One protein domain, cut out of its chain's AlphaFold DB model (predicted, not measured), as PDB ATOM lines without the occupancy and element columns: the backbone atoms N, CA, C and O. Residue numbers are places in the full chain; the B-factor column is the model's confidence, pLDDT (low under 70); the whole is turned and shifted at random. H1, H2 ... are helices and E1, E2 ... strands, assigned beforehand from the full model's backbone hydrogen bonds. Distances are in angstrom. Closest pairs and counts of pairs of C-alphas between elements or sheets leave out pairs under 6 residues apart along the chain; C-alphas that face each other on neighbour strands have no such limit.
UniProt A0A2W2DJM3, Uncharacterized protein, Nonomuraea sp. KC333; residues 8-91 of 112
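AT A GLANCE: This is residues 8 to 91 of the 112 residues of an uncharacterized protein of Nonomuraea sp. KC333 (UniProt A0A2W2DJM3). A small, strongly twisted sheet of three parallel strands, E1 E2 E3, has H1 by E1, H3 by E3, H2 at one end and residues 77 to 91 looping at the other. The printed 84 residues run E1 H1 H2 E2 H3 E3, mixed in class. The whole is compact: radius of gyration of the C-alphas 12.8 A, spans 37 by 29 by 18 A.

HOW THE PARTS SIT: E1, residues 8 to 13, is parallel to E2, residues 46 to 52; N 11 and O 49 are 2.9 A apart. E2 is parallel to E3, residues 72 to 76; N 75 and O 52 are 2.8 A apart. H1, residues 26 to 34, H2, residues 39 to 43, and H3, residues 56 to 66, only graze the sheet. Both strand-helix-strand units, parallel neighbour strands with helices between, E1 H1 H2 E2 and E2 H3 E3, have right-handed crossovers. Every O i to N i+4 pair is within hydrogen-bond range in H1 and H2, 6 of 7 in H3.

IN THESE COORDINATES: E1 begins at C-alpha 8 (128.171, 129.712, 172.567); E3 ends at C-alpha 76 (136.741, 144.299, 182.621). E2 measures 19.8 A.

THE WHOLE: The printed part has no cut. The E1 to H1 link is long. No printed residue is under 70 in pLDDT.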
ATOM      1  N   LEU A   8     128.296 129.072 171.267       95.38
ATOM      2  CA  LEU A   8     128.171 129.712 172.567       95.38
ATOM      3  C   LEU A   8     127.079 130.776 172.543       95.38
ATOM      4  O   LEU A   8     127.184 131.779 171.837       95.38
ATOM      5  N   VAL A   9     126.077 130.595 173.398       95.62
ATOM      6  CA  VAL A   9     125.105 131.634 173.729       95.62
ATOM      7  C   VAL A   9     125.577 132.360 174.978       95.62
ATOM      8  O   VAL A   9     125.903 131.754 175.999       95.62
ATOM      9  N   VAL A  10     125.595 133.685 174.895       93.44
ATOM     10  CA  VAL A  10     125.972 134.548 176.009       93.44
ATOM     11  C   VAL A  10     124.775 135.363 176.453       93.44
ATOM     12  O   VAL A  10     124.182 136.081 175.651       93.44
ATOM     13  N   TYR A  11     124.471 135.307 177.746       94.19
ATOM     14  CA  TYR A  11     123.490 136.193 178.350       94.19
ATOM     15  C   TYR A  11     124.170 137.374 179.039       94.19
ATOM     16  O   TYR A  11     125.043 137.200 179.888       94.19
ATOM     17  N   LYS A  12     123.762 138.589 178.672       93.75
ATOM     18  CA  LYS A  12     124.203 139.823 179.325       93.75
ATOM     19  C   LYS A  12     123.328 140.083 180.551       93.75
ATOM     20  O   LYS A  12     122.170 140.457 180.402       93.75
ATOM     21  N   HIS A  13     123.896 139.944 181.744       95.00
ATOM     22  CA  HIS A  13     123.237 140.293 182.997       95.00
ATOM     23  C   HIS A  13     123.604 141.722 183.401       95.00
ATOM     24  O   HIS A  13     124.771 142.018 183.685       95.00
ATOM     25  N   MET A  14     122.608 142.612 183.424       94.56
ATOM     26  CA  MET A  14     122.791 143.969 183.945       94.56
ATOM     27  C   MET A  14     123.059 143.904 185.444       94.56
ATOM     28  O   MET A  14     122.456 143.092 186.144       94.56
ATOM     29  N   TRP A  15     123.981 144.735 185.912       94.75
ATOM     30  CA  TRP A  15     124.406 144.763 187.304       94.75
ATOM     31  C   TRP A  15     124.262 146.160 187.868       94.75
ATOM     32  O   TRP A  15     124.530 147.133 187.159       94.75
ATOM     33  N   TYR A  16     123.866 146.233 189.133       95.00
ATOM     34  CA  TYR A  16     123.825 147.469 189.898       95.00
ATOM     35  C   TYR A  16     124.791 147.339 191.077       95.00
ATOM     36  O   TYR A  16     124.554 146.541 191.985       95.00
ATOM     37  N   ASP A  17     125.891 148.092 191.028       93.19
ATOM     38  CA  ASP A  17     126.960 148.025 192.029       93.19
ATOM     39  C   ASP A  17     126.434 148.381 193.427       93.19
ATOM     40  O   ASP A  17     125.669 149.336 193.593       93.19
ATOM     41  N   GLY A  18     126.830 147.599 194.435       93.81
ATOM     42  CA  GLY A  18     126.422 147.795 195.829       93.81
ATOM     43  C   GLY A  18     124.947 147.500 196.137       93.81
ATOM     44  O   GLY A  18     124.540 147.581 197.298       93.81
ATOM     45  N   ALA A  19     124.128 147.141 195.142       95.56
ATOM     46  CA  ALA A  19     122.752 146.734 195.391       95.56
ATOM     47  C   ALA A  19     122.714 145.333 196.036       95.56
ATOM     48  O   ALA A  19     123.434 144.426 195.601       95.56
ATOM     49  N   PRO A  20     121.848 145.107 197.043       94.44
ATOM     50  CA  PRO A  20     121.679 143.781 197.628       94.44
ATOM     51  C   PRO A  20     121.089 142.811 196.591       94.44
ATOM     52  O   PRO A  20     120.590 143.236 195.550       94.44
ATOM     53  N   HIS A  21     121.100 141.502 196.861       94.00
ATOM     54  CA  HIS A  21     120.680 140.486 195.881       94.00
ATOM     55  C   HIS A  21     119.274 140.730 195.301       94.00
ATOM     56  O   HIS A  21     119.088 140.626 194.092       94.00
ATOM     57  N   GLN A  22     118.311 141.144 196.127       93.44
ATOM     58  CA  GLN A  22     116.946 141.495 195.709       93.44
ATOM     59  C   GLN A  22     116.836 142.819 194.934       93.44
ATOM     60  O   GLN A  22     115.791 143.108 194.361       93.44
ATOM     61  N   GLY A  23     117.881 143.647 194.964       95.25
ATOM     62  CA  GLY A  23     117.951 144.922 194.251       95.25
ATOM     63  C   GLY A  23     118.570 144.810 192.860       95.25
ATOM     64  O   GLY A  23     118.618 145.809 192.147       95.25
ATOM     65  N   GLN A  24     119.056 143.628 192.466       96.38
ATOM     66  CA  GLN A  24     119.602 143.404 191.129       96.38
ATOM     67  C   GLN A  24     118.496 143.412 190.063       96.38
ATOM     68  O   GLN A  24     117.316 143.248 190.364       96.38
ATOM     69  N   CYS A  25     118.876 143.613 188.797       96.31
ATOM     70  CA  CYS A  25     117.949 143.657 187.659       96.31
ATOM     71  C   CYS A  25     116.944 142.488 187.693       96.31
ATOM     72  O   CYS A  25     117.321 141.335 187.471       96.31
ATOM     73  N   GLU A  26     115.663 142.782 187.924       95.81
ATOM     74  CA  GLU A  26     114.613 141.775 188.136       95.81
ATOM     75  C   GLU A  26     114.453 140.834 186.930       95.81
ATOM     76  O   GLU A  26     114.483 139.609 187.065       95.81
ATOM     77  N   GLY A  27     114.359 141.393 185.720       95.69
ATOM     78  CA  GLY A  27     114.257 140.598 184.493       95.69
ATOM     79  C   GLY A  27     115.509 139.759 184.217       95.69
ATOM     80  O   GLY A  27     115.413 138.623 183.743       95.69
ATOM     81  N   CYS A  28     116.685 140.283 184.573       95.19
ATOM     82  CA  CYS A  28     117.952 139.571 184.441       95.19
ATOM     83  C   CYS A  28     118.033 138.391 185.411       95.19
ATOM     84  O   CYS A  28     118.347 137.276 184.998       95.19
ATOM     85  N   THR A  29     117.651 138.632 186.665       94.19
ATOM     86  CA  THR A  29     117.537 137.637 187.738       94.19
ATOM     87  C   THR A  29     116.580 136.519 187.339       94.19
ATOM     88  O   THR A  29     116.920 135.339 187.410       94.19
ATOM     89  N   THR A  30     115.410 136.895 186.817       94.44
ATOM     90  CA  THR A  30     114.384 135.957 186.351       94.44
ATOM     91  C   THR A  30     114.905 135.092 185.207       94.44
ATOM     92  O   THR A  30     114.735 133.874 185.215       94.44
ATOM     93  N   THR A  31     115.579 135.692 184.226       93.38
ATOM     94  CA  THR A  31     116.139 134.958 183.083       93.38
ATOM     95  C   THR A  31     117.262 134.015 183.516       93.38
ATOM     96  O   THR A  31     117.273 132.846 183.128       93.38
ATOM     97  N   ALA A  32     118.185 134.495 184.352       91.94
ATOM     98  CA  ALA A  32     119.290 133.702 184.876       91.94
ATOM     99  C   ALA A  32     118.803 132.492 185.684       91.94
ATOM    100  O   ALA A  32     119.378 131.411 185.568       91.94
ATOM    101  N   TRP A  33     117.707 132.639 186.435       91.12
ATOM    102  CA  TRP A  33     117.079 131.531 187.151       91.12
ATOM    103  C   TRP A  33     116.526 130.453 186.208       91.12
ATOM    104  O   TRP A  33     116.770 129.268 186.424       91.12
ATOM    105  N   HIS A  34     115.837 130.839 185.129       90.94
ATOM    106  CA  HIS A  34     115.296 129.883 184.153       90.94
ATOM    107  C   HIS A  34     116.379 129.210 183.297       90.94
ATOM    108  O   HIS A  34     116.186 128.091 182.824       90.94
ATOM    109  N   LEU A  35     117.526 129.866 183.106       90.19
ATOM    110  CA  LEU A  35     118.659 129.340 182.338       90.19
ATOM    111  C   LEU A  35     119.752 128.713 183.213       90.19
ATOM    112  O   LEU A  35     120.824 128.381 182.704       90.19
ATOM    113  N   LYS A  36     119.491 128.501 184.508       84.12
ATOM    114  CA  LYS A  36     120.504 128.019 185.453       84.12
ATOM    115  C   LYS A  36     121.073 126.640 185.121       84.12
ATOM    116  O   LYS A  36     122.216 126.408 185.477       84.12
ATOM    117  N   ASP A  37     120.340 125.770 184.419       85.06
ATOM    118  CA  ASP A  37     120.794 124.400 184.113       85.06
ATOM    119  C   ASP A  37     121.174 124.175 182.638       85.06
ATOM    120  O   ASP A  37     121.792 123.163 182.316       85.06
ATOM    121  N   ALA A  38     120.829 125.106 181.735       90.38
ATOM    122  CA  ALA A  38     121.143 125.105 180.293       90.38
ATOM    123  C   ALA A  38     121.046 123.744 179.557       90.38
ATOM    124  O   ALA A  38     121.646 123.566 178.495       90.38
ATOM    125  N   VAL A  39     120.280 122.778 180.083       92.38
ATOM    126  CA  VAL A  39     120.292 121.370 179.643       92.38
ATOM    127  C   VAL A  39     119.964 121.254 178.162       92.38
ATOM    128  O   VAL A  39     120.632 120.530 177.429       92.38
ATOM    129  N   TYR A  40     118.971 122.018 177.707       92.25
ATOM    130  CA  TYR A  40     118.558 122.017 176.311       92.25
ATOM    131  C   TYR A  40     119.658 122.524 175.366       92.25
ATOM    132  O   TYR A  40     119.910 121.904 174.336       92.25
ATOM    133  N   LEU A  41     120.342 123.617 175.725       94.19
ATOM    134  CA  LEU A  41     121.446 124.162 174.927       94.19
ATOM    135  C   LEU A  41     122.605 123.165 174.871       94.19
ATOM    136  O   LEU A  41     123.072 122.810 173.789       94.19
ATOM    137  N   ASN A  42     122.986 122.625 176.029       93.94
ATOM    138  CA  ASN A  42     124.072 121.657 176.134       93.94
ATOM    139  C   ASN A  42     123.790 120.388 175.313       93.94
ATOM    140  O   ASN A  42     124.692 119.892 174.639       93.94
ATOM    141  N   ALA A  43     122.543 119.898 175.313       95.31
ATOM    142  CA  ALA A  43     122.108 118.756 174.506       95.31
ATOM    143  C   ALA A  43     122.133 119.033 172.991       95.31
ATOM    144  O   ALA A  43     122.213 118.100 172.195       95.31
ATOM    145  N   ARG A  44     122.088 120.306 172.581       96.12
ATOM    146  CA  ARG A  44     122.209 120.746 171.183       96.12
ATOM    147  C   ARG A  44     123.641 121.077 170.769       96.12
ATOM    148  O   ARG A  44     123.838 121.571 169.668       96.12
ATOM    149  N   GLY A  45     124.629 120.806 171.620       96.31
ATOM    150  CA  GLY A  45     126.016 121.155 171.322       96.31
ATOM    151  C   GLY A  45     126.300 122.654 171.451       96.31
ATOM    152  O   GLY A  45     127.288 123.124 170.904       96.31
ATOM    153  N   VAL A  46     125.488 123.392 172.215       96.56
ATOM    154  CA  VAL A  46     125.663 124.829 172.458       96.56
ATOM    155  C   VAL A  46     126.022 125.067 173.921       96.56
ATOM    156  O   VAL A  46     125.318 124.621 174.824       96.56
ATOM    157  N   SER A  47     127.114 125.786 174.171       95.19
ATOM    158  CA  SER A  47     127.488 126.219 175.521       95.19
ATOM    159  C   SER A  47     126.734 127.479 175.930       95.19
ATOM    160  O   SER A  47     126.343 128.289 175.089       95.19
ATOM    161  N   PHE A  48     126.576 127.684 177.236       94.56
ATOM    162  CA  PHE A  48     125.960 128.884 177.792       94.56
ATOM    163  C   PHE A  48     126.860 129.532 178.842       94.56
ATOM    164  O   PHE A  48     127.517 128.846 179.625       94.56
ATOM    165  N   ALA A  49     126.891 130.862 178.862       94.44
ATOM    166  CA  ALA A  49     127.578 131.627 179.894       94.44
ATOM    167  C   ALA A  49     126.865 132.953 180.166       94.44
ATOM    168  O   ALA A  49     126.295 133.569 179.262       94.44
ATOM    169  N   VAL A  50     126.971 133.426 181.406       94.12
ATOM    170  CA  VAL A  50     126.487 134.746 181.808       94.12
ATOM    171  C   VAL A  50     127.665 135.713 181.884       94.12
ATOM    172  O   VAL A  50     128.690 135.416 182.499       94.12
ATOM    173  N   LEU A  51     127.522 136.875 181.249       94.06
ATOM    174  CA  LEU A  51     128.461 137.986 181.364       94.06
ATOM    175  C   LEU A  51     127.825 139.138 182.119       94.06
ATOM    176  O   LEU A  51     126.684 139.512 181.849       94.06
ATOM    177  N   THR A  52     128.603 139.759 182.992       94.25
ATOM    178  CA  THR A  52     128.174 140.938 183.739       94.25
ATOM    179  C   THR A  52     129.319 141.926 183.932       94.25
ATOM    180  O   THR A  52     130.479 141.572 183.760       94.25
ATOM    181  N   THR A  53     129.009 143.177 184.256       92.94
ATOM    182  CA  THR A  53     130.002 144.172 184.692       92.94
ATOM    183  C   THR A  53     130.180 144.207 186.204       92.94
ATOM    184  O   THR A  53     131.079 144.894 186.668       92.94
ATOM    185  N   GLY A  54     129.369 143.473 186.970       91.75
ATOM    186  CA  GLY A  54     129.503 143.449 188.423       91.75
ATOM    187  C   GLY A  54     130.871 142.966 188.886       91.75
ATOM    188  O   GLY A  54     131.469 142.076 188.266       91.75
ATOM    189  N   ARG A  55     131.362 143.554 189.982       87.62
ATOM    190  CA  ARG A  55     132.617 143.129 190.604       87.62
ATOM    191  C   ARG A  55     132.528 141.676 191.070       87.62
ATOM    192  O   ARG A  55     131.481 141.234 191.538       87.62
ATOM    193  N   TRP A  56     133.601 140.903 190.883       86.88
ATOM    194  CA  TRP A  56     133.536 139.450 191.065       86.88
ATOM    195  C   TRP A  56     133.198 139.037 192.503       86.88
ATOM    196  O   TRP A  56     132.496 138.052 192.693       86.88
ATOM    197  N   ASP A  57     133.651 139.787 193.503       87.50
ATOM    198  CA  ASP A  57     133.296 139.599 194.911       87.50
ATOM    199  C   ASP A  57     131.782 139.721 195.161       87.50
ATOM    200  O   ASP A  57     131.203 138.866 195.835       87.50
ATOM    201  N   GLU A  58     131.116 140.705 194.553       91.94
ATOM    202  CA  GLU A  58     129.655 140.844 194.642       91.94
ATOM    203  C   GLU A  58     128.923 139.758 193.833       91.94
ATOM    204  O   GLU A  58     127.978 139.120 194.315       91.94
ATOM    205  N   VAL A  59     129.379 139.515 192.600       92.62
ATOM    206  CA  VAL A  59     128.763 138.556 191.670       92.62
ATOM    207  C   VAL A  59     128.870 137.132 192.201       92.62
ATOM    208  O   VAL A  59     127.895 136.389 192.134       92.62
ATOM    209  N   ALA A  60     130.016 136.737 192.758       91.56
ATOM    210  CA  ALA A  60     130.213 135.400 193.307       91.56
ATOM    211  C   ALA A  60     129.238 135.113 194.456       91.56
ATOM    212  O   ALA A  60     128.639 134.035 194.485       91.56
ATOM    213  N   SER A  61     129.021 136.083 195.354       92.62
ATOM    214  CA  SER A  61     128.028 135.960 196.430       92.62
ATOM    215  C   SER A  61     126.618 135.770 195.871       92.62
ATOM    216  O   SER A  61     125.887 134.883 196.306       92.62
ATOM    217  N   TYR A  62     126.244 136.564 194.868       94.25
ATOM    218  CA  TYR A  62     124.932 136.471 194.230       94.25
ATOM    219  C   TYR A  62     124.724 135.141 193.491       94.25
ATOM    220  O   TYR A  62     123.678 134.515 193.628       94.25
ATOM    221  N   VAL A  63     125.727 134.673 192.745       93.06
ATOM    222  CA  VAL A  63     125.697 133.382 192.039       93.06
ATOM    223  C   VAL A  63     125.534 132.225 193.020       93.06
ATOM    224  O   VAL A  63     124.738 131.321 192.763       93.06
ATOM    225  N   ALA A  64     126.245 132.272 194.151       92.25
ATOM    226  CA  ALA A  64     126.118 131.283 195.214       92.25
ATOM    227  C   ALA A  64     124.720 131.310 195.847       92.25
ATOM    228  O   ALA A  64     124.100 130.259 195.992       92.25
ATOM    229  N   PHE A  65     124.193 132.500 196.154       92.94
ATOM    230  CA  PHE A  65     122.838 132.678 196.678       92.94
ATOM    231  C   PHE A  65     121.766 132.133 195.721       92.94
ATOM    232  O   PHE A  65     120.868 131.406 196.136       92.94
ATOM    233  N   MET A  66     121.891 132.436 194.426       92.44
ATOM    234  CA  MET A  66     120.960 131.988 193.388       92.44
ATOM    235  C   MET A  66     121.164 130.524 192.978       92.44
ATOM    236  O   MET A  66     120.375 129.999 192.196       92.44
ATOM    237  N   GLY A  67     122.224 129.851 193.435       90.12
ATOM    238  CA  GLY A  67     122.528 128.474 193.040       90.12
ATOM    239  C   GLY A  67     122.676 128.287 191.524       90.12
ATOM    240  O   GLY A  67     122.294 127.243 190.990       90.12
ATOM    241  N   CYS A  68     123.172 129.298 190.801       89.06
ATOM    242  CA  CYS A  68     123.376 129.187 189.359       89.06
ATOM    243  C   CYS A  68     124.537 128.227 189.058       89.06
ATOM    244  O   CYS A  68     125.637 128.409 189.574       89.06
ATOM    245  N   THR A  69     124.317 127.238 188.185       87.38
ATOM    246  CA  THR A  69     125.344 126.231 187.856       87.38
ATOM    247  C   THR A  69     126.112 126.545 186.570       87.38
ATOM    248  O   THR A  69     127.201 126.012 186.350       87.38
ATOM    249  N   GLN A  70     125.591 127.443 185.724       90.06
ATOM    250  CA  GLN A  70     126.294 127.886 184.518       90.06
ATOM    251  C   GLN A  70     127.459 128.830 184.846       90.06
ATOM    252  O   GLN A  70     127.398 129.544 185.844       90.06
ATOM    253  N   PRO A  71     128.504 128.901 184.001       91.56
ATOM    254  CA  PRO A  71     129.621 129.817 184.212       91.56
ATOM    255  C   PRO A  71     129.201 131.294 184.165       91.56
ATOM    256  O   PRO A  71     128.580 131.741 183.195       91.56
ATOM    257  N   TRP A  72     129.627 132.060 185.171       92.06
ATOM    258  CA  TRP A  72     129.544 133.523 185.200       92.06
ATOM    259  C   TRP A  72     130.931 134.130 185.023       92.06
ATOM    260  O   TRP A  72     131.906 133.642 185.597       92.06
ATOM    261  N   TYR A  73     131.015 135.209 184.250       89.94
ATOM    262  CA  TYR A  73     132.242 135.980 184.091       89.94
ATOM    263  C   TYR A  73     131.947 137.470 184.202       89.94
ATOM    264  O   TYR A  73     130.969 137.968 183.636       89.94
ATOM    265  N   TRP A  74     132.836 138.193 184.874       88.75
ATOM    266  CA  TRP A  74     132.826 139.645 184.814       88.75
ATOM    267  C   TRP A  74     133.562 140.162 183.570       88.75
ATOM    268  O   TRP A  74     134.448 139.504 183.010       88.75
ATOM    269  N   ARG A  75     133.162 141.341 183.105       90.19
ATOM    270  CA  ARG A  75     133.734 142.048 181.961       90.19
ATOM    271  C   ARG A  75     134.536 143.236 182.468       90.19
ATOM    272  O   ARG A  75     133.941 144.211 182.923       90.19
ATOM    273  N   SER A  76     135.857 143.171 182.326       88.06
ATOM    274  CA  SER A  76     136.741 144.299 182.621       88.06
ATOM    275  C   SER A  76     137.638 144.637 181.436       88.06
ATOM    276  O   SER A  76     137.883 143.792 180.567       88.06
ATOM    277  N   ASP A  77     138.113 145.877 181.390       87.62
ATOM    278  CA  ASP A  77     139.295 146.231 180.606       87.62
ATOM    279  C   ASP A  77     140.579 145.725 181.288       87.62
ATOM    280  O   ASP A  77     140.539 144.989 182.284       87.62
ATOM    281  N   ALA A  78     141.722 146.071 180.702       84.50
ATOM    282  CA  ALA A  78     143.019 145.610 181.165       84.50
ATOM    283  C   ALA A  78     143.486 146.268 182.474       84.50
ATOM    284  O   ALA A  78     144.322 145.692 183.168       84.50
ATOM    285  N   ASP A  79     142.901 147.412 182.831       84.62
ATOM    286  CA  ASP A  79     143.142 148.112 184.093       84.62
ATOM    287  C   ASP A  79     142.218 147.603 185.214       84.62
ATOM    288  O   ASP A  79     142.313 148.029 186.363       84.62
ATOM    289  N   GLY A  80     141.319 146.663 184.895       82.31
ATOM    290  CA  GLY A  80     140.373 146.083 185.843       82.31
ATOM    291  C   GLY A  80     139.093 146.900 186.017       82.31
ATOM    292  O   GLY A  80     138.315 146.616 186.930       82.31
ATOM    293  N   ASN A  81     138.823 147.877 185.147       86.00
ATOM    294  CA  ASN A  81     137.575 148.631 185.193       86.00
ATOM    295  C   ASN A  81     136.449 147.842 184.528       86.00
ATOM    296  O   ASN A  81     136.576 147.353 183.403       86.00
ATOM    297  N   ALA A  82     135.312 147.760 185.212       86.88
ATOM    298  CA  ALA A  82     134.106 147.145 184.686       86.88
ATOM    299  C   ALA A  82     133.577 147.929 183.476       86.88
ATOM    300  O   ALA A  82     133.237 149.107 183.585       86.88
ATOM    301  N   THR A  83     133.483 147.289 182.309       86.62
ATOM    302  CA  THR A  83     132.987 147.969 181.105       86.62
ATOM    303  C   THR A  83     132.438 147.007 180.057       86.62
ATOM    304  O   THR A  83     132.880 145.870 179.908       86.62
ATOM    305  N   TRP A  84     131.463 147.490 179.283       88.94
ATOM    306  CA  TRP A  84     130.997 146.837 178.054       88.94
ATOM    307  C   TRP A  84     131.744 147.325 176.808       88.94
ATOM    308  O   TRP A  84     131.456 146.847 175.710       88.94
ATOM    309  N   GLY A  85     132.692 148.252 176.976       86.81
ATOM    310  CA  GLY A  85     133.472 148.857 175.905       86.81
ATOM    311  C   GLY A  85     134.289 147.846 175.090       86.81
ATOM    312  O   GLY A  85     134.484 146.703 175.511       86.81
ATOM    313  N   PRO A  86     134.786 148.252 173.912       86.44
ATOM    314  CA  PRO A  86     135.437 147.355 172.954       86.44
ATOM    315  C   PRO A  86     136.740 146.724 173.471       86.44
ATOM    316  O   PRO A  86     137.145 145.675 172.974       86.44
ATOM    317  N   THR A  87     137.377 147.335 174.471       84.56
ATOM    318  CA  THR A  87     138.587 146.825 175.134       84.56
ATOM    319  C   THR A  87     138.285 145.766 176.194       84.56
ATOM    320  O   THR A  87     139.184 145.029 176.593       84.56
ATOM    321  N   SER A  88     137.025 145.644 176.631       87.12
ATOM    322  CA  SER A  88     136.657 144.692 177.677       87.12
ATOM    323  C   SER A  88     136.765 143.244 177.216       87.12
ATOM    324  O   SER A  88     136.405 142.880 176.091       87.12
ATOM    325  N   ARG A  89     137.195 142.383 178.133       84.75
ATOM    326  CA  ARG A  89     137.243 140.934 177.948       84.75
ATOM    327  C   ARG A  89     136.489 140.249 179.087       84.75
ATOM    328  O   ARG A  89     136.496 140.749 180.209       84.75
ATOM    329  N   PRO A  90     135.819 139.111 178.831       82.94
ATOM    330  CA  PRO A  90     135.423 138.216 179.908       82.94
ATOM    331  C   PRO A  90     136.691 137.715 180.593       82.94
ATOM    332  O   PRO A  90     137.504 137.037 179.957       82.94
ATOM    333  N   VAL A  91     136.888 138.063 181.860       74.94
ATOM    334  CA  VAL A  91     138.083 137.619 182.580       74.94
ATOM    335  C   VAL A  91     137.783 136.261 183.215       74.94
ATOM    336  O   VAL A  91     136.782 136.128 183.926       74.94
TER     337      VAL A  91